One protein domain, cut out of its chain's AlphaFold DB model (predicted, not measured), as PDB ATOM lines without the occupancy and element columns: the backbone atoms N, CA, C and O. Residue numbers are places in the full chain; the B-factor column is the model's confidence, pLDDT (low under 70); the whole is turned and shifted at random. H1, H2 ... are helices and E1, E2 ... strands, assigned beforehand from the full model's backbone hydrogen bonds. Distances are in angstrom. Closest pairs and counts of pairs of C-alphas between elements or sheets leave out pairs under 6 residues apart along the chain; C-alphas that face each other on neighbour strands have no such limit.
ATOM      1  N   TRP A  30     174.774 147.211 166.073       77.38
ATOM      2  CA  TRP A  30     173.405 146.761 165.780       77.38
ATOM      3  C   TRP A  30     173.368 145.764 164.609       77.38
ATOM      4  O   TRP A  30     174.400 145.191 164.265       77.38
ATOM      5  N   SER A  31     172.210 145.553 163.975       70.50
ATOM      6  CA  SER A  31     172.052 144.778 162.729       70.50
ATOM      7  C   SER A  31     172.701 145.462 161.509       70.50
ATOM      8  O   SER A  31     172.131 145.470 160.421       70.50
ATOM      9  N   GLY A  32     173.871 146.081 161.689       74.31
ATOM     10  CA  GLY A  32     174.600 146.844 160.678       74.31
ATOM     11  C   GLY A  32     175.300 145.984 159.626       74.31
ATOM     12  O   GLY A  32     175.943 146.541 158.735       74.31
ATOM     13  N   GLY A  33     175.185 144.656 159.731       84.56
ATOM     14  CA  GLY A  33     175.764 143.705 158.794       84.56
ATOM     15  C   GLY A  33     177.279 143.601 158.926       84.56
ATOM     16  O   GLY A  33     177.859 143.967 159.950       84.56
ATOM     17  N   GLU A  34     177.907 143.084 157.875       91.25
ATOM     18  CA  GLU A  34     179.359 142.968 157.753       91.25
ATOM     19  C   GLU A  34     179.924 144.121 156.925       91.25
ATOM     20  O   GLU A  34     179.319 144.568 155.950       91.25
ATOM     21  N   GLY A  35     181.097 144.607 157.319       92.69
ATOM     22  CA  GLY A  35     181.875 145.546 156.530       92.69
ATOM     23  C   GLY A  35     183.368 145.356 156.758       92.69
ATOM     24  O   GLY A  35     183.793 144.816 157.780       92.69
ATOM     25  N   GLY A  36     184.157 145.850 155.809       94.56
ATOM     26  CA  GLY A  36     185.605 145.894 155.923       94.56
ATOM     27  C   GLY A  36     186.193 147.091 155.194       94.56
ATOM     28  O   GLY A  36     185.564 147.649 154.295       94.56
ATOM     29  N   GLU A  37     187.395 147.474 155.602       95.50
ATOM     30  CA  GLU A  37     188.150 148.590 155.037       95.50
ATOM     31  C   GLU A  37     189.620 148.197 154.917       95.50
ATOM     32  O   GLU A  37     190.193 147.644 155.858       95.50
ATOM     33  N   THR A  38     190.235 148.506 153.777       96.38
ATOM     34  CA  THR A  38     191.678 148.344 153.563       96.38
ATOM     35  C   THR A  38     192.334 149.710 153.487       96.38
ATOM     36  O   THR A  38     191.919 150.546 152.684       96.38
ATOM     37  N   LYS A  39     193.408 149.903 154.254       95.88
ATOM     38  CA  LYS A  39     194.341 151.016 154.069       95.88
ATOM     39  C   LYS A  39     195.701 150.480 153.653       95.88
ATOM     40  O   LYS A  39     196.230 149.574 154.295       95.88
ATOM     41  N   SER A  40     196.242 151.053 152.586       95.81
ATOM     42  CA  SER A  40     197.534 150.678 152.017       95.81
ATOM     43  C   SER A  40     198.563 151.769 152.287       95.81
ATOM     44  O   SER A  40     198.296 152.948 152.052       95.81
ATOM     45  N   TYR A  41     199.744 151.369 152.747       95.00
ATOM     46  CA  TYR A  41     200.849 152.262 153.088       95.00
ATOM     47  C   TYR A  41     202.109 151.832 152.352       95.00
ATOM     48  O   TYR A  41     202.443 150.652 152.355       95.00
ATOM     49  N   THR A  42     202.849 152.772 151.769       94.62
ATOM     50  CA  THR A  42     204.229 152.509 151.344       94.62
ATOM     51  C   THR A  42     205.130 152.676 152.558       94.62
ATOM     52  O   THR A  42     205.304 153.789 153.040       94.62
ATOM     53  N   ILE A  43     205.688 151.574 153.056       94.06
ATOM     54  CA  ILE A  43     206.427 151.537 154.328       94.06
ATOM     55  C   ILE A  43     207.945 151.634 154.153       94.06
ATOM     56  O   ILE A  43     208.680 151.767 155.131       94.06
ATOM     57  N   GLY A  44     208.434 151.553 152.915       92.38
ATOM     58  CA  GLY A  44     209.847 151.729 152.616       92.38
ATOM     59  C   GLY A  44     210.244 151.259 151.226       92.38
ATOM     60  O   GLY A  44     209.405 150.997 150.362       92.38
ATOM     61  N   ASN A  45     211.556 151.158 151.022       93.50
ATOM     62  CA  ASN A  45     212.152 150.648 149.798       93.50
ATOM     63  C   ASN A  45     213.281 149.658 150.124       93.50
ATOM     64  O   ASN A  45     214.095 149.909 151.013       93.50
ATOM     65  N   LEU A  46     213.335 148.551 149.388       90.94
ATOM     66  CA  LEU A  46     214.320 147.477 149.500       90.94
ATOM     67  C   LEU A  46     215.772 147.976 149.403       90.94
ATOM     68  O   LEU A  46     216.629 147.557 150.180       90.94
ATOM     69  N   THR A  47     216.030 148.937 148.511       87.62
ATOM     70  CA  THR A  47     217.371 149.509 148.297       87.62
ATOM     71  C   THR A  47     217.896 150.267 149.513       87.62
ATOM     72  O   THR A  47     219.085 150.198 149.810       87.62
ATOM     73  N   VAL A  48     217.011 150.940 150.258       83.56
ATOM     74  CA  VAL A  48     217.370 151.716 151.458       83.56
ATOM     75  C   VAL A  48     217.874 150.801 152.569       83.56
ATOM     76  O   VAL A  48     218.759 151.182 153.331       83.56
ATOM     77  N   VAL A  49     217.328 149.588 152.651       80.62
ATOM     78  CA  VAL A  49     217.698 148.607 153.674       80.62
ATOM     79  C   VAL A  49     218.733 147.592 153.184       80.62
ATOM     80  O   VAL A  49     219.217 146.809 153.988       80.62
ATOM     81  N   GLY A  50     219.122 147.614 151.903       83.56
ATOM     82  CA  GLY A  50     220.108 146.681 151.342       83.56
ATOM     83  C   GLY A  50     219.609 145.232 151.268       83.56
ATOM     84  O   GLY A  50     220.385 144.302 151.496       83.56
ATOM     85  N   LEU A  51     218.313 145.049 151.003       86.94
ATOM     86  CA  LEU A  51     217.678 143.757 150.735       86.94
ATOM     87  C   LEU A  51     217.378 143.670 149.233       86.94
ATOM     88  O   LEU A  51     216.839 144.626 148.678       86.94
ATOM     89  N   ASN A  52     217.700 142.561 148.562       90.44
ATOM     90  CA  ASN A  52     217.312 142.381 147.161       90.44
ATOM     91  C   ASN A  52     215.954 141.695 147.065       90.44
ATOM     92  O   ASN A  52     215.619 140.831 147.869       90.44
ATOM     93  N   TYR A  53     215.185 142.051 146.038       92.75
ATOM     94  CA  TYR A  53     213.893 141.417 145.780       92.75
ATOM     95  C   TYR A  53     214.025 139.908 145.543       92.75
ATOM     96  O   TYR A  53     213.188 139.133 146.006       92.75
ATOM     97  N   ASP A  54     215.064 139.488 144.820       93.12
ATOM     98  CA  ASP A  54     215.263 138.088 144.440       93.12
ATOM     99  C   ASP A  54     215.588 137.192 145.637       93.12
ATOM    100  O   ASP A  54     215.124 136.056 145.657       93.12
ATOM    101  N   ASP A  55     216.239 137.741 146.667       91.06
ATOM    102  CA  ASP A  55     216.605 137.026 147.898       91.06
ATOM    103  C   ASP A  55     215.383 136.706 148.784       91.06
ATOM    104  O   ASP A  55     215.465 135.872 149.677       91.06
ATOM    105  N   ILE A  56     214.239 137.364 148.563       93.19
ATOM    106  CA  ILE A  56     213.019 137.157 149.356       93.19
ATOM    107  C   ILE A  56     212.292 135.900 148.875       93.19
ATOM    108  O   ILE A  56     211.898 135.804 147.716       93.19
ATOM    109  N   ASP A  57     212.011 134.964 149.760       94.12
ATOM    110  CA  ASP A  57     211.367 133.692 149.431       94.12
ATOM    111  C   ASP A  57     210.441 133.222 150.561       94.12
ATOM    112  O   ASP A  57     210.196 133.949 151.522       94.12
ATOM    113  N   GLU A  58     209.906 132.008 150.451       93.44
ATOM    114  CA  GLU A  58     209.030 131.418 151.470       93.44
ATOM    115  C   GLU A  58     209.711 131.186 152.832       93.44
ATOM    116  O   GLU A  58     209.019 131.026 153.837       93.44
ATOM    117  N   LEU A  59     211.049 131.183 152.892       92.81
ATOM    118  CA  LEU A  59     211.819 131.031 154.130       92.81
ATOM    119  C   LEU A  59     212.068 132.376 154.824       92.81
ATOM    120  O   LEU A  59     212.414 132.418 156.010       92.81
ATOM    121  N   THR A  60     211.867 133.484 154.107       93.62
ATOM    122  CA  THR A  60     211.964 134.828 154.667       93.62
ATOM    123  C   THR A  60     210.893 135.028 155.735       93.62
ATOM    124  O   THR A  60     209.702 134.830 155.522       93.62
ATOM    125  N   THR A  61     211.312 135.476 156.911       94.12
ATOM    126  CA  THR A  61     210.405 135.732 158.028       94.12
ATOM    127  C   THR A  61     209.988 137.195 158.033       94.12
ATOM    128  O   THR A  61     210.832 138.082 158.170       94.12
ATOM    129  N   VAL A  62     208.683 137.466 157.961       95.50
ATOM    130  CA  VAL A  62     208.133 138.823 158.091       95.50
ATOM    131  C   VAL A  62     207.295 138.929 159.359       95.50
ATOM    132  O   VAL A  62     206.332 138.195 159.554       95.50
ATOM    133  N   LEU A  63     207.661 139.861 160.233       94.38
ATOM    134  CA  LEU A  63     207.026 140.090 161.527       94.38
ATOM    135  C   LEU A  63     206.461 141.508 161.590       94.38
ATOM    136  O   LEU A  63     207.218 142.480 161.577       94.38
ATOM    137  N   ALA A  64     205.146 141.630 161.734       92.06
ATOM    138  CA  ALA A  64     204.488 142.887 162.064       92.06
ATOM    139  C   ALA A  64     204.401 143.052 163.589       92.06
ATOM    140  O   ALA A  64     204.047 142.117 164.312       92.06
ATOM    141  N   ILE A  65     204.722 144.242 164.091       88.56
ATOM    142  CA  ILE A  65     204.654 144.594 165.514       88.56
ATOM    143  C   ILE A  65     203.718 145.787 165.671       88.56
ATOM    144  O   ILE A  65     203.788 146.742 164.894       88.56
ATOM    145  N   GLY A  66     202.866 145.757 166.693       81.69
ATOM    146  CA  GLY A  66     201.941 146.846 166.963       81.69
ATOM    147  C   GLY A  66     200.918 146.534 168.048       81.69
ATOM    148  O   GLY A  66     201.191 145.749 168.949       81.69
ATOM    149  N   THR A  67     199.751 147.169 167.966       84.06
ATOM    150  CA  THR A  67     198.589 146.895 168.817       84.06
ATOM    151  C   THR A  67     197.432 146.502 167.923       84.06
ATOM    152  O   THR A  67     196.905 147.319 167.169       84.06
ATOM    153  N   LEU A  68     197.039 145.244 168.023       77.38
ATOM    154  CA  LEU A  68     196.012 144.656 167.192       77.38
ATOM    155  C   LEU A  68     194.903 144.166 168.109       77.38
ATOM    156  O   LEU A  68     195.129 143.340 168.995       77.38
ATOM    157  N   VAL A  69     193.715 144.725 167.928       85.00
ATOM    158  CA  VAL A  69     192.575 144.504 168.805       85.00
ATOM    159  C   VAL A  69     191.356 144.186 167.969       85.00
ATOM    160  O   VAL A  69     190.938 144.977 167.131       85.00
ATOM    161  N   ALA A  70     190.747 143.048 168.252       76.25
ATOM    162  CA  ALA A  70     189.423 142.712 167.770       76.25
ATOM    163  C   ALA A  70     188.515 142.585 169.006       76.25
ATOM    164  O   ALA A  70     188.809 141.844 169.948       76.25
ATOM    165  N   THR A  71     187.424 143.340 169.067       80.38
ATOM    166  CA  THR A  71     186.513 143.401 170.221       80.38
ATOM    167  C   THR A  71     185.066 143.168 169.817       80.38
ATOM    168  O   THR A  71     184.583 143.635 168.789       80.38
ATOM    169  N   THR A  72     184.371 142.439 170.678       74.31
ATOM    170  CA  THR A  72     182.941 142.151 170.647       74.31
ATOM    171  C   THR A  72     182.414 142.357 172.067       74.31
ATOM    172  O   THR A  72     183.188 142.584 172.997       74.31
ATOM    173  N   ASN A  73     181.104 142.270 172.277       71.31
ATOM    174  CA  ASN A  73     180.535 142.422 173.618       71.31
ATOM    175  C   ASN A  73     180.805 141.198 174.518       71.31
ATOM    176  O   ASN A  73     180.665 141.290 175.734       71.31
ATOM    177  N   GLY A  74     181.153 140.050 173.923       64.56
ATOM    178  CA  GLY A  74     181.368 138.780 174.628       64.56
ATOM    179  C   GLY A  74     182.824 138.320 174.701       64.56
ATOM    180  O   GLY A  74     183.120 137.384 175.437       64.56
ATOM    181  N   ALA A  75     183.730 138.941 173.946       69.25
ATOM    182  CA  ALA A  75     185.137 138.570 173.914       69.25
ATOM    183  C   ALA A  75     186.008 139.729 173.416       69.25
ATOM    184  O   ALA A  75     185.541 140.667 172.769       69.25
ATOM    185  N   GLN A  76     187.296 139.634 173.719       78.62
ATOM    186  CA  GLN A  76     188.332 140.504 173.194       78.62
ATOM    187  C   GLN A  76     189.537 139.652 172.830       78.62
ATOM    188  O   GLN A  76     189.909 138.730 173.553       78.62
ATOM    189  N   LEU A  77     190.157 140.006 171.717       79.00
ATOM    190  CA  LEU A  77     191.355 139.378 171.211       79.00
ATOM    191  C   LEU A  77     192.407 140.479 171.045       79.00
ATOM    192  O   LEU A  77     192.139 141.507 170.419       79.00
ATOM    193  N   TYR A  78     193.572 140.286 171.660       83.94
ATOM    194  CA  TYR A  78     194.685 141.235 171.647       83.94
ATOM    195  C   TYR A  78     195.951 140.532 171.167       83.94
ATOM    196  O   TYR A  78     196.280 139.456 171.666       83.94
ATOM    197  N   GLN A  79     196.668 141.150 170.231       83.75
ATOM    198  CA  GLN A  79     197.955 140.663 169.761       83.75
ATOM    199  C   GLN A  79     198.892 141.831 169.501       83.75
ATOM    200  O   GLN A  79     198.500 142.861 168.954       83.75
ATOM    201  N   SER A  80     200.149 141.666 169.905       83.81
ATOM    202  CA  SER A  80     201.171 142.702 169.740       83.81
ATOM    203  C   SER A  80     202.199 142.392 168.655       83.81
ATOM    204  O   SER A  80     202.953 143.266 168.224       83.81
ATOM    205  N   ARG A  81     202.256 141.130 168.222       86.69
ATOM    206  CA  ARG A  81     203.206 140.622 167.234       86.69
ATOM    207  C   ARG A  81     202.514 139.591 166.354       86.69
ATOM    208  O   ARG A  81     201.942 138.639 166.876       86.69
ATOM    209  N   LEU A  82     202.591 139.770 165.042       90.88
ATOM    210  CA  LEU A  82     202.052 138.836 164.060       90.88
ATOM    211  C   LEU A  82     203.143 138.413 163.088       90.88
ATOM    212  O   LEU A  82     203.701 139.243 162.369       90.88
ATOM    213  N   LEU A  83     203.431 137.114 163.082       93.00
ATOM    214  CA  LEU A  83     204.200 136.482 162.022       93.00
ATOM    215  C   LEU A  83     203.313 136.402 160.777       93.00
ATOM    216  O   LEU A  83     202.202 135.888 160.857       93.00
ATOM    217  N   LEU A  84     203.797 136.922 159.651       94.81
ATOM    218  CA  LEU A  84     203.118 136.837 158.363       94.81
ATOM    219  C   LEU A  84     203.594 135.579 157.636       94.81
ATOM    220  O   LEU A  84     204.633 135.587 156.986       94.81
ATOM    221  N   ASP A  85     202.853 134.492 157.813       91.50
ATOM    222  CA  ASP A  85     203.186 133.132 157.381       91.50
ATOM    223  C   ASP A  85     202.634 132.765 155.993       91.50
ATOM    224  O   ASP A  85     203.115 131.831 155.355       91.50
ATOM    225  N   GLY A  86     201.653 133.511 155.485       93.38
ATOM    226  CA  GLY A  86     201.088 133.302 154.155       93.38
ATOM    227  C   GLY A  86     201.951 133.903 153.048       93.38
ATOM    228  O   GLY A  86     201.700 135.039 152.642       93.38
ATOM    229  N   TYR A  87     202.927 133.147 152.539       96.56
ATOM    230  CA  TYR A  87     203.741 133.543 151.385       96.56
ATOM    231  C   TYR A  87     203.002 133.336 150.057       96.56
ATOM    232  O   TYR A  87     202.479 132.256 149.781       96.56
ATOM    233  N   THR A  88     202.987 134.357 149.199       96.69
ATOM    234  CA  THR A  88     202.530 134.231 147.807       96.69
ATOM    235  C   THR A  88     203.377 135.066 146.854       96.69
ATOM    236  O   THR A  88     203.924 136.110 147.219       96.69
ATOM    237  N   THR A  89     203.443 134.633 145.596       95.00
ATOM    238  CA  THR A  89     204.094 135.368 144.508       95.00
ATOM    239  C   THR A  89     203.065 135.798 143.470       95.00
ATOM    240  O   THR A  89     202.335 134.965 142.933       95.00
ATOM    241  N   GLY A  90     203.027 137.088 143.157       86.75
ATOM    242  CA  GLY A  90     202.334 137.642 141.999       86.75
ATOM    243  C   GLY A  90     203.329 138.050 140.912       86.75
ATOM    244  O   GLY A  90     204.536 138.101 141.143       86.75
ATOM    245  N   GLY A  91     202.827 138.398 139.724       85.25
ATOM    246  CA  GLY A  91     203.682 138.825 138.606       85.25
ATOM    247  C   GLY A  91     204.642 139.969 138.961       85.25
ATOM    248  O   GLY A  91     205.782 139.965 138.508       85.25
ATOM    249  N   GLU A  92     204.222 140.888 139.836       92.50
ATOM    250  CA  GLU A  92     204.969 142.107 140.187       92.50
ATOM    251  C   GLU A  92     205.348 142.217 141.676       92.50
ATOM    252  O   GLU A  92     205.921 143.227 142.090       92.50
ATOM    253  N   TYR A  93     205.039 141.203 142.493       95.62
ATOM    254  CA  TYR A  93     205.300 141.252 143.934       95.62
ATOM    255  C   TYR A  93     205.489 139.875 144.582       95.62
ATOM    256  O   TYR A  93     204.956 138.870 144.120       95.62
ATOM    257  N   LYS A  94     206.176 139.859 145.724       97.38
ATOM    258  CA  LYS A  94     206.164 138.780 146.723       97.38
ATOM    259  C   LYS A  94     205.420 139.298 147.946       97.38
ATOM    260  O   LYS A  94     205.620 140.454 148.318       97.38
ATOM    261  N   SER A  95     204.544 138.508 148.559       97.44
ATOM    262  CA  SER A  95     203.772 138.970 149.715       97.44
ATOM    263  C   SER A  95     203.709 137.965 150.843       97.44
ATOM    264  O   SER A  95     203.751 136.763 150.607       97.44
ATOM    265  N   PHE A  96     203.584 138.499 152.054       97.88
ATOM    266  CA  PHE A  96     203.417 137.756 153.291       97.88
ATOM    267  C   PHE A  96     202.152 138.256 153.963       97.88
ATOM    268  O   PHE A  96     202.011 139.456 154.212       97.88
ATOM    269  N   THR A  97     201.232 137.343 154.236       97.06
ATOM    270  CA  THR A  97     199.908 137.654 154.764       97.06
ATOM    271  C   THR A  97     199.668 136.906 156.063       97.06
ATOM    272  O   THR A  97     200.057 135.753 156.190       97.06
ATOM    273  N   HIS A  98     198.968 137.532 157.000       95.12
ATOM    274  CA  HIS A  98     198.348 136.829 158.115       95.12
ATOM    275  C   HIS A  98     196.931 137.342 158.311       95.12
ATOM    276  O   HIS A  98     196.699 138.554 158.302       95.12
ATOM    277  N   HIS A  99     195.998 136.416 158.506       91.94
ATOM    278  CA  HIS A  99     194.632 136.727 158.892       91.94
ATOM    279  C   HIS A  99     194.418 136.338 160.348       91.94
ATOM    280  O   HIS A  99     194.757 135.233 160.763       91.94
ATOM    281  N   TRP A 100     193.822 137.238 161.113       87.75
ATOM    282  CA  TRP A 100     193.554 137.027 162.521       87.75
ATOM    283  C   TRP A 100     192.221 137.654 162.888       87.75
ATOM    284  O   TRP A 100     191.912 138.778 162.503       87.75
ATOM    285  N   GLY A 101     191.405 136.928 163.632       86.69
ATOM    286  CA  GLY A 101     190.074 137.375 163.992       86.69
ATOM    287  C   GLY A 101     189.347 136.315 164.789       86.69
ATOM    288  O   GLY A 101     189.853 135.217 165.012       86.69
ATOM    289  N   TYR A 102     188.153 136.660 165.233       84.50
ATOM    290  CA  TYR A 102     187.282 135.728 165.923       84.50
ATOM    291  C   TYR A 102     185.821 136.106 165.723       84.50
ATOM    292  O   TYR A 102     185.455 137.202 165.282       84.50
ATOM    293  N   GLU A 103     184.979 135.149 166.071       85.38
ATOM    294  CA  GLU A 103     183.538 135.243 165.992       85.38
ATOM    295  C   GLU A 103     182.950 134.906 167.363       85.38
ATOM    296  O   GLU A 103     183.409 133.983 168.035       85.38
ATOM    297  N   ALA A 104     181.925 135.651 167.768       82.31
ATOM    298  CA  ALA A 104     181.120 135.363 168.945       82.31
ATOM    299  C   ALA A 104     179.657 135.186 168.522       82.31
ATOM    300  O   ALA A 104     179.096 136.034 167.821       82.31
ATOM    301  N   VAL A 105     179.030 134.090 168.953       83.19
ATOM    302  CA  VAL A 105     177.634 133.750 168.639       83.19
ATOM    303  C   VAL A 105     176.871 133.520 169.939       83.19
ATOM    304  O   VAL A 105     177.328 132.772 170.800       83.19
ATOM    305  N   CYS A 106     175.705 134.151 170.087       74.69
ATOM    306  CA  CYS A 106     174.820 133.973 171.237       74.69
ATOM    307  C   CYS A 106     173.355 133.976 170.779       74.69
ATOM    308  O   CYS A 106     172.791 135.023 170.449       74.69
ATOM    309  N   GLY A 107     172.736 132.793 170.733       82.12
ATOM    310  CA  GLY A 107     171.396 132.618 170.169       82.12
ATOM    311  C   GLY A 107     171.339 133.082 168.707       82.12
ATOM    312  O   GLY A 107     172.125 132.629 167.882       82.12
ATOM    313  N   TRP A 108     170.427 134.009 168.402       75.00
ATOM    314  CA  TRP A 108     170.298 134.639 167.077       75.00
ATOM    315  C   TRP A 108     171.267 135.814 166.852       75.00
ATOM    316  O   TRP A 108     171.303 136.386 165.764       75.00
ATOM    317  N   GLY A 109     172.016 136.213 167.883       82.31
ATOM    318  CA  GLY A 109     173.004 137.282 167.814       82.31
ATOM    319  C   GLY A 109     174.372 136.772 167.368       82.31
ATOM    320  O   GLY A 109     174.822 135.712 167.810       82.31
ATOM    321  N   LYS A 110     175.059 137.545 166.522       86.25
ATOM    322  CA  LYS A 110     176.390 137.205 166.002       86.25
ATOM    323  C   LYS A 110     177.262 138.444 165.854       86.25
ATOM    324  O   LYS A 110     176.799 139.473 165.369       86.25
ATOM    325  N   GLN A 111     178.530 138.326 166.232       88.31
ATOM    326  CA  GLN A 111     179.540 139.368 166.084       88.31
ATOM    327  C   GLN A 111     180.821 138.782 165.493       88.31
ATOM    328  O   GLN A 111     181.226 137.679 165.858       88.31
ATOM    329  N   ARG A 112     181.463 139.519 164.589       89.50
ATOM    330  CA  ARG A 112     182.776 139.173 164.031       89.50
ATOM    331  C   ARG A 112     183.680 140.382 164.080       89.50
ATOM    332  O   ARG A 112     183.250 141.484 163.752       89.50
ATOM    333  N   ALA A 113     184.926 140.153 164.445       90.62
ATOM    334  CA  ALA A 113     185.974 141.147 164.368       90.62
ATOM    335  C   ALA A 113     187.230 140.444 163.856       90.62
ATOM    336  O   ALA A 113     187.602 139.379 164.355       90.62
ATOM    337  N   GLY A 114     187.855 141.005 162.832       91.25
ATOM    338  CA  GLY A 114     189.045 140.435 162.236       91.25
ATOM    339  C   GLY A 114     189.897 141.473 161.536       91.25
ATOM    340  O   GLY A 114     189.537 142.641 161.388       91.25
ATOM    341  N   MET A 115     191.063 141.015 161.120       92.12
ATOM    342  CA  MET A 115     192.037 141.791 160.391       92.12
ATOM    343  C   MET A 115     192.895 140.888 159.519       92.12
ATOM    344  O   MET A 115     193.122 139.719 159.829       92.12
ATOM    345  N   THR A 116     193.397 141.457 158.439       94.44
ATOM    346  CA  THR A 116     194.388 140.833 157.579       94.44
ATOM    347  C   THR A 116     195.500 141.840 157.354       94.44
ATOM    348  O   THR A 116     195.254 142.937 156.854       94.44
ATOM    349  N   LEU A 117     196.723 141.469 157.716       95.69
ATOM    350  CA  LEU A 117     197.911 142.244 157.382       95.69
ATOM    351  C   LEU A 117     198.600 141.575 156.204       95.69
ATOM    352  O   LEU A 117     198.825 140.369 156.234       95.69
ATOM    353  N   THR A 118     198.928 142.354 155.179       97.00
ATOM    354  CA  THR A 118     199.704 141.888 154.028       97.00
ATOM    355  C   THR A 118     200.877 142.823 153.803       97.00
ATOM    356  O   THR A 118     200.682 144.007 153.550       97.00
ATOM    357  N   VAL A 119     202.098 142.301 153.860       97.12
ATOM    358  CA  VAL A 119     203.292 143.032 153.423       97.12
ATOM    359  C   VAL A 119     203.636 142.567 152.021       97.12
ATOM    360  O   VAL A 119     203.779 141.369 151.790       97.12
ATOM    361  N   LYS A 120     203.766 143.505 151.083       97.44
ATOM    362  CA  LYS A 120     204.159 143.237 149.698       97.44
ATOM    363  C   LYS A 120     205.510 143.871 149.423       97.44
ATOM    364  O   LYS A 120     205.710 145.058 149.663       97.44
ATOM    365  N   PHE A 121     206.406 143.081 148.865       96.62
ATOM    366  CA  PHE A 121     207.649 143.527 148.261       96.62
ATOM    367  C   PHE A 121     207.410 143.586 146.762       96.62
ATOM    368  O   PHE A 121     207.046 142.575 146.172       96.62
ATOM    369  N   LEU A 122     207.552 144.756 146.152       96.56
ATOM    370  CA  LEU A 122     207.346 144.966 144.720       96.56
ATOM    371  C   LEU A 122     208.682 144.848 143.978       96.56
ATOM    372  O   LEU A 122     209.727 145.228 144.510       96.56
ATOM    373  N   LYS A 123     208.653 144.387 142.722       95.38
ATOM    374  CA  LYS A 123     209.861 144.283 141.873       95.38
ATOM    375  C   LYS A 123     210.604 145.607 141.696       95.38
ATOM    376  O   LYS A 123     211.822 145.621 141.573       95.38
ATOM    377  N   ASN A 124     209.880 146.726 141.710       94.12
ATOM    378  CA  ASN A 124     210.459 148.069 141.632       94.12
ATOM    379  C   ASN A 124     211.152 148.523 142.937       94.12
ATOM    380  O   ASN A 124     211.594 149.666 143.037       94.12
ATOM    381  N   GLY A 125     211.211 147.655 143.949       94.06
ATOM    382  CA  GLY A 125     211.845 147.910 145.233       94.06
ATOM    383  C   GLY A 125     210.922 148.507 146.292       94.06
ATOM    384  O   GLY A 125     211.325 148.570 147.450       94.06
ATOM    385  N   ALA A 126     209.704 148.939 145.962       95.50
ATOM    386  CA  ALA A 126     208.785 149.468 146.966       95.50
ATOM    387  C   ALA A 126     208.279 148.360 147.904       95.50
ATOM    388  O   ALA A 126     208.023 147.230 147.484       95.50
ATOM    389  N   VAL A 127     208.110 148.698 149.180       95.81
ATOM    390  CA  VAL A 127     207.513 147.817 150.185       95.81
ATOM    391  C   VAL A 127     206.213 148.448 150.652       95.81
ATOM    392  O   VAL A 127     206.215 149.594 151.105       95.81
ATOM    393  N   THR A 128     205.106 147.717 150.544       96.56
ATOM    394  CA  THR A 128     203.787 148.191 150.973       96.56
ATOM    395  C   THR A 128     203.204 147.317 152.071       96.56
ATOM    396  O   THR A 128     203.411 146.107 152.095       96.56
ATOM    397  N   LEU A 129     202.443 147.933 152.967       96.44
ATOM    398  CA  LEU A 129     201.633 147.281 153.985       96.44
ATOM    399  C   LEU A 129     200.164 147.547 153.672       96.44
ATOM    400  O   LEU A 129     199.721 148.693 153.739       96.44
ATOM    401  N   ASP A 130     199.412 146.493 153.390       96.56
ATOM    402  CA  ASP A 130     197.957 146.538 153.359       96.56
ATOM    403  C   ASP A 130     197.434 146.090 154.722       96.56
ATOM    404  O   ASP A 130     197.675 144.967 155.173       96.56
ATOM    405  N   ASN A 131     196.724 146.992 155.384       94.69
ATOM    406  CA  ASN A 131     196.081 146.764 156.663       94.69
ATOM    407  C   ASN A 131     194.569 146.702 156.430       94.69
ATOM    408  O   ASN A 131     193.925 147.735 156.240       94.69
ATOM    409  N   TYR A 132     194.012 145.495 156.387       95.88
ATOM    410  CA  TYR A 132     192.581 145.256 156.231       95.88
ATOM    411  C   TYR A 132     191.952 144.944 157.585       95.88
ATOM    412  O   TYR A 132     192.448 144.089 158.313       95.88
ATOM    413  N   VAL A 133     190.842 145.599 157.911       95.19
ATOM    414  CA  VAL A 133     190.063 145.345 159.129       95.19
ATOM    415  C   VAL A 133     188.622 145.022 158.764       95.19
ATOM    416  O   VAL A 133     188.062 145.600 157.832       95.19
ATOM    417  N   THR A 134     188.003 144.111 159.511       94.75
ATOM    418  CA  THR A 134     186.598 143.725 159.349       94.75
ATOM    419  C   THR A 134     185.862 143.797 160.667       94.75
ATOM    420  O   THR A 134     186.386 143.421 161.714       94.75
ATOM    421  N   ALA A 135     184.615 144.247 160.623       93.56
ATOM    422  CA  ALA A 135     183.700 144.141 161.745       93.56
ATOM    423  C   ALA A 135     182.320 143.760 161.228       93.56
ATOM    424  O   ALA A 135     181.883 144.227 160.173       93.56
ATOM    425  N   ALA A 136     181.617 142.931 161.986       91.25
ATOM    426  CA  ALA A 136     180.252 142.566 161.679       91.25
ATOM    427  C   ALA A 136     179.413 142.383 162.937       91.25
ATOM    428  O   ALA A 136     179.899 141.890 163.957       91.25
ATOM    429  N   SER A 137     178.141 142.762 162.848       90.19
ATOM    430  CA  SER A 137     177.175 142.615 163.933       90.19
ATOM    431  C   SER A 137     175.783 142.326 163.367       90.19
ATOM    432  O   SER A 137     175.310 143.010 162.456       90.19
ATOM    433  N   TRP A 138     175.130 141.297 163.910       88.69
ATOM    434  CA  TRP A 138     173.776 140.868 163.554       88.69
ATOM    435  C   TRP A 138     172.967 140.528 164.805       88.69
ATOM    436  O   TRP A 138     173.494 139.936 165.748       88.69
ATOM    437  N   GLY A 139     171.670 140.843 164.786       80.62
ATOM    438  CA  GLY A 139     170.760 140.606 165.908       80.62
ATOM    439  C   GLY A 139     170.857 141.683 166.997       80.62
ATOM    440  O   GLY A 139     171.403 142.762 166.777       80.62
ATOM    441  N   ALA A 140     170.320 141.395 168.187       68.00
ATOM    442  CA  ALA A 140     170.251 142.326 169.323       68.00
ATOM    443  C   ALA A 140     171.593 142.494 170.076       68.00
ATOM    444  O   ALA A 140     171.621 142.540 171.304       68.00
ATOM    445  N   VAL A 141     172.715 142.548 169.354       67.94
ATOM    446  CA  VAL A 141     174.066 142.686 169.922       67.94
ATOM    447  C   VAL A 141     174.628 144.071 169.601       67.94
ATOM    448  O   VAL A 141     174.335 144.651 168.557       67.94
ATOM    449  N   THR A 142     175.403 144.631 170.530       73.31
ATOM    450  CA  THR A 142     175.707 146.068 170.569       73.31
ATOM    451  C   THR A 142     176.717 146.490 169.506       73.31
ATOM    452  O   THR A 142     176.348 147.278 168.640       73.31
ATOM    453  N   CYS A 143     177.956 145.984 169.526       85.25
ATOM    454  CA  CYS A 143     178.984 146.329 168.538       85.25
ATOM    455  C   CYS A 143     180.099 145.281 168.411       85.25
ATOM    456  O   CYS A 143     180.475 144.645 169.395       85.25
ATOM    457  N   ALA A 144     180.679 145.197 167.215       89.44
ATOM    458  CA  ALA A 144     182.002 144.651 166.958       89.44
ATOM    459  C   ALA A 144     182.939 145.775 166.494       89.44
ATOM    460  O   ALA A 144     182.510 146.709 165.808       89.44
ATOM    461  N   ASN A 145     184.208 145.699 166.875       91.69
ATOM    462  CA  ASN A 145     185.229 146.665 166.500       91.69
ATOM    463  C   ASN A 145     186.541 145.943 166.193       91.69
ATOM    464  O   ASN A 145     186.927 145.022 166.908       91.69
ATOM    465  N   SER A 146     187.231 146.396 165.158       91.81
ATOM    466  CA  SER A 146     188.562 145.923 164.803       91.81
ATOM    467  C   SER A 146     189.466 147.115 164.634       91.81
ATOM    468  O   SER A 146     189.131 148.056 163.922       91.81
ATOM    469  N   VAL A 147     190.608 147.062 165.297       91.75
ATOM    470  CA  VAL A 147     191.596 148.124 165.328       91.75
ATOM    471  C   VAL A 147     192.960 147.494 165.119       91.75
ATOM    472  O   VAL A 147     193.372 146.612 165.871       91.75
ATOM    473  N   ALA A 148     193.664 147.950 164.096       91.00
ATOM    474  CA  ALA A 148     194.981 147.471 163.742       91.00
ATOM    475  C   ALA A 148     195.945 148.655 163.676       91.00
ATOM    476  O   ALA A 148     195.936 149.429 162.718       91.00
ATOM    477  N   TYR A 149     196.788 148.776 164.696       91.25
ATOM    478  CA  TYR A 149     197.917 149.693 164.721       91.25
ATOM    479  C   TYR A 149     199.192 148.897 164.484       91.25
ATOM    480  O   TYR A 149     199.522 148.036 165.294       91.25
ATOM    481  N   VAL A 150     199.928 149.194 163.418       92.06
ATOM    482  CA  VAL A 150     201.244 148.598 163.154       92.06
ATOM    483  C   VAL A 150     202.303 149.684 163.324       92.06
ATOM    484  O   VAL A 150     202.216 150.737 162.697       92.06
ATOM    485  N   SER A 151     203.276 149.450 164.203       91.38
ATOM    486  CA  SER A 151     204.369 150.393 164.493       91.38
ATOM    487  C   SER A 151     205.670 150.025 163.789       91.38
ATOM    488  O   SER A 151     206.512 150.883 163.537       91.38
ATOM    489  N   SER A 152     205.865 148.743 163.470       92.19
ATOM    490  CA  SER A 152     207.014 148.315 162.677       92.19
ATOM    491  C   SER A 152     206.772 146.999 161.953       92.19
ATOM    492  O   SER A 152     205.988 146.158 162.396       92.19
ATOM    493  N   VAL A 153     207.501 146.815 160.856       92.81
ATOM    494  CA  VAL A 153     207.619 145.546 160.135       92.81
ATOM    495  C   VAL A 153     209.092 145.155 160.125       92.81
ATOM    496  O   VAL A 153     209.942 145.924 159.683       92.81
ATOM    497  N   SER A 154     209.407 143.973 160.650       92.56
ATOM    498  CA  SER A 154     210.745 143.380 160.605       92.56
ATOM    499  C   SER A 154     210.785 142.259 159.574       92.56
ATOM    500  O   SER A 154     209.913 141.398 159.576       92.56
ATOM    501  N   VAL A 155     211.819 142.243 158.745       91.19
ATOM    502  CA  VAL A 155     212.113 141.175 157.788       91.19
ATOM    503  C   VAL A 155     213.408 140.509 158.225       91.19
ATOM    504  O   VAL A 155     214.392 141.202 158.480       91.19
ATOM    505  N   VAL A 156     213.404 139.190 158.352       89.00
ATOM    506  CA  VAL A 156     214.600 138.387 158.611       89.00
ATOM    507  C   VAL A 156     214.781 137.468 157.416       89.00
ATOM    508  O   VAL A 156     213.920 136.627 157.153       89.00
ATOM    509  N   ASN A 157     215.870 137.692 156.690       80.19
ATOM    510  CA  ASN A 157     216.275 136.934 155.514       80.19
ATOM    511  C   ASN A 157     217.612 136.259 155.824       80.19
ATOM    512  O   ASN A 157     218.533 136.983 156.279       80.19
TER     513      ASN A 157
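AT A GLANCE: This is residues 30 to 157 of the 157 residues of an uncharacterized protein of Eumeta variegata (UniProt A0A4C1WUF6). This is a long, narrow sandwich of two twisted sheets face to face, with the tiny helix H1 at one end. E1, E7, E6, E5 and E4 lie side by side in that order in one sheet, and E3, E2 and E8 in the other; both are antiparallel. The 128 printed residues are mostly strand, with one named helix and eight named strands in the order E1 H1 E2 E3 E4 E5 E6 E7 E8. The whole is a rod spanning 53 by 26 by 21 A, only just compact and close to loose, with a radius of gyration of the C-alphas of 16.7 A.

HOW THE PARTS SIT: Start at E1, residues 33 to 45, an edge strand antiparallel to E7, residues 126 to 138; look for N 35 and O 135, 3.0 A apart, within hydrogen-bond range. H1, residues 46 to 49, only grazes this sheet with residues 46 to 48; it is too short for an O i to N i+4 pair, and its one O i to N i+3 pair is within range. Next, E2, residues 61 to 71, bends by 69 degrees at residue 66 and forms a hairpin with E3, residues 76 to 84, where N 77 and O 70 are 2.9 A apart. E3 runs on into E4, residues 86 to 90, at 52 degrees. From E4 a meander, each strand the antiparallel neighbour of the one before, goes through E5, residues 93 to 106, and E6, residues 109 to 122, to E7. Its N and O pairs include N 88 and O 95 at 2.9 A, N 111 and O 104 at 2.8 A, and N 130 and O 118 at 2.8 A. Last, E8, residues 143 to 156, is antiparallel to E2, with N 147 and O 69 2.8 A apart. Across the sandwich E8 touches E7, the closest C-alphas being those of Ala 135 and Ala 144, 5.5 A apart. E1 and E3 are apart.

IN THESE COORDINATES: Find C-alpha 33 at (175.764, 143.705, 158.794); from there E1 runs 38.1 A to C-alpha 45 at (212.152, 150.648, 149.798). E2 measures 27.9 A and E3 21.3 A. E5, E6 and E7 measure 41.6, 42.1 and 39.7 A. E8 runs 37.8 A to C-alpha 156 at (214.600, 138.387, 158.611).

THE WHOLE: Look to Gly 50 and Gly 107 for the two C-alphas farthest apart, 54.1 A. The printed part has no cut, and the one long link is H1 to E2, with 11 residues. The mean pLDDT of the printed part is 89.0; residues 74 to 75 and 140 to 141 are under 70.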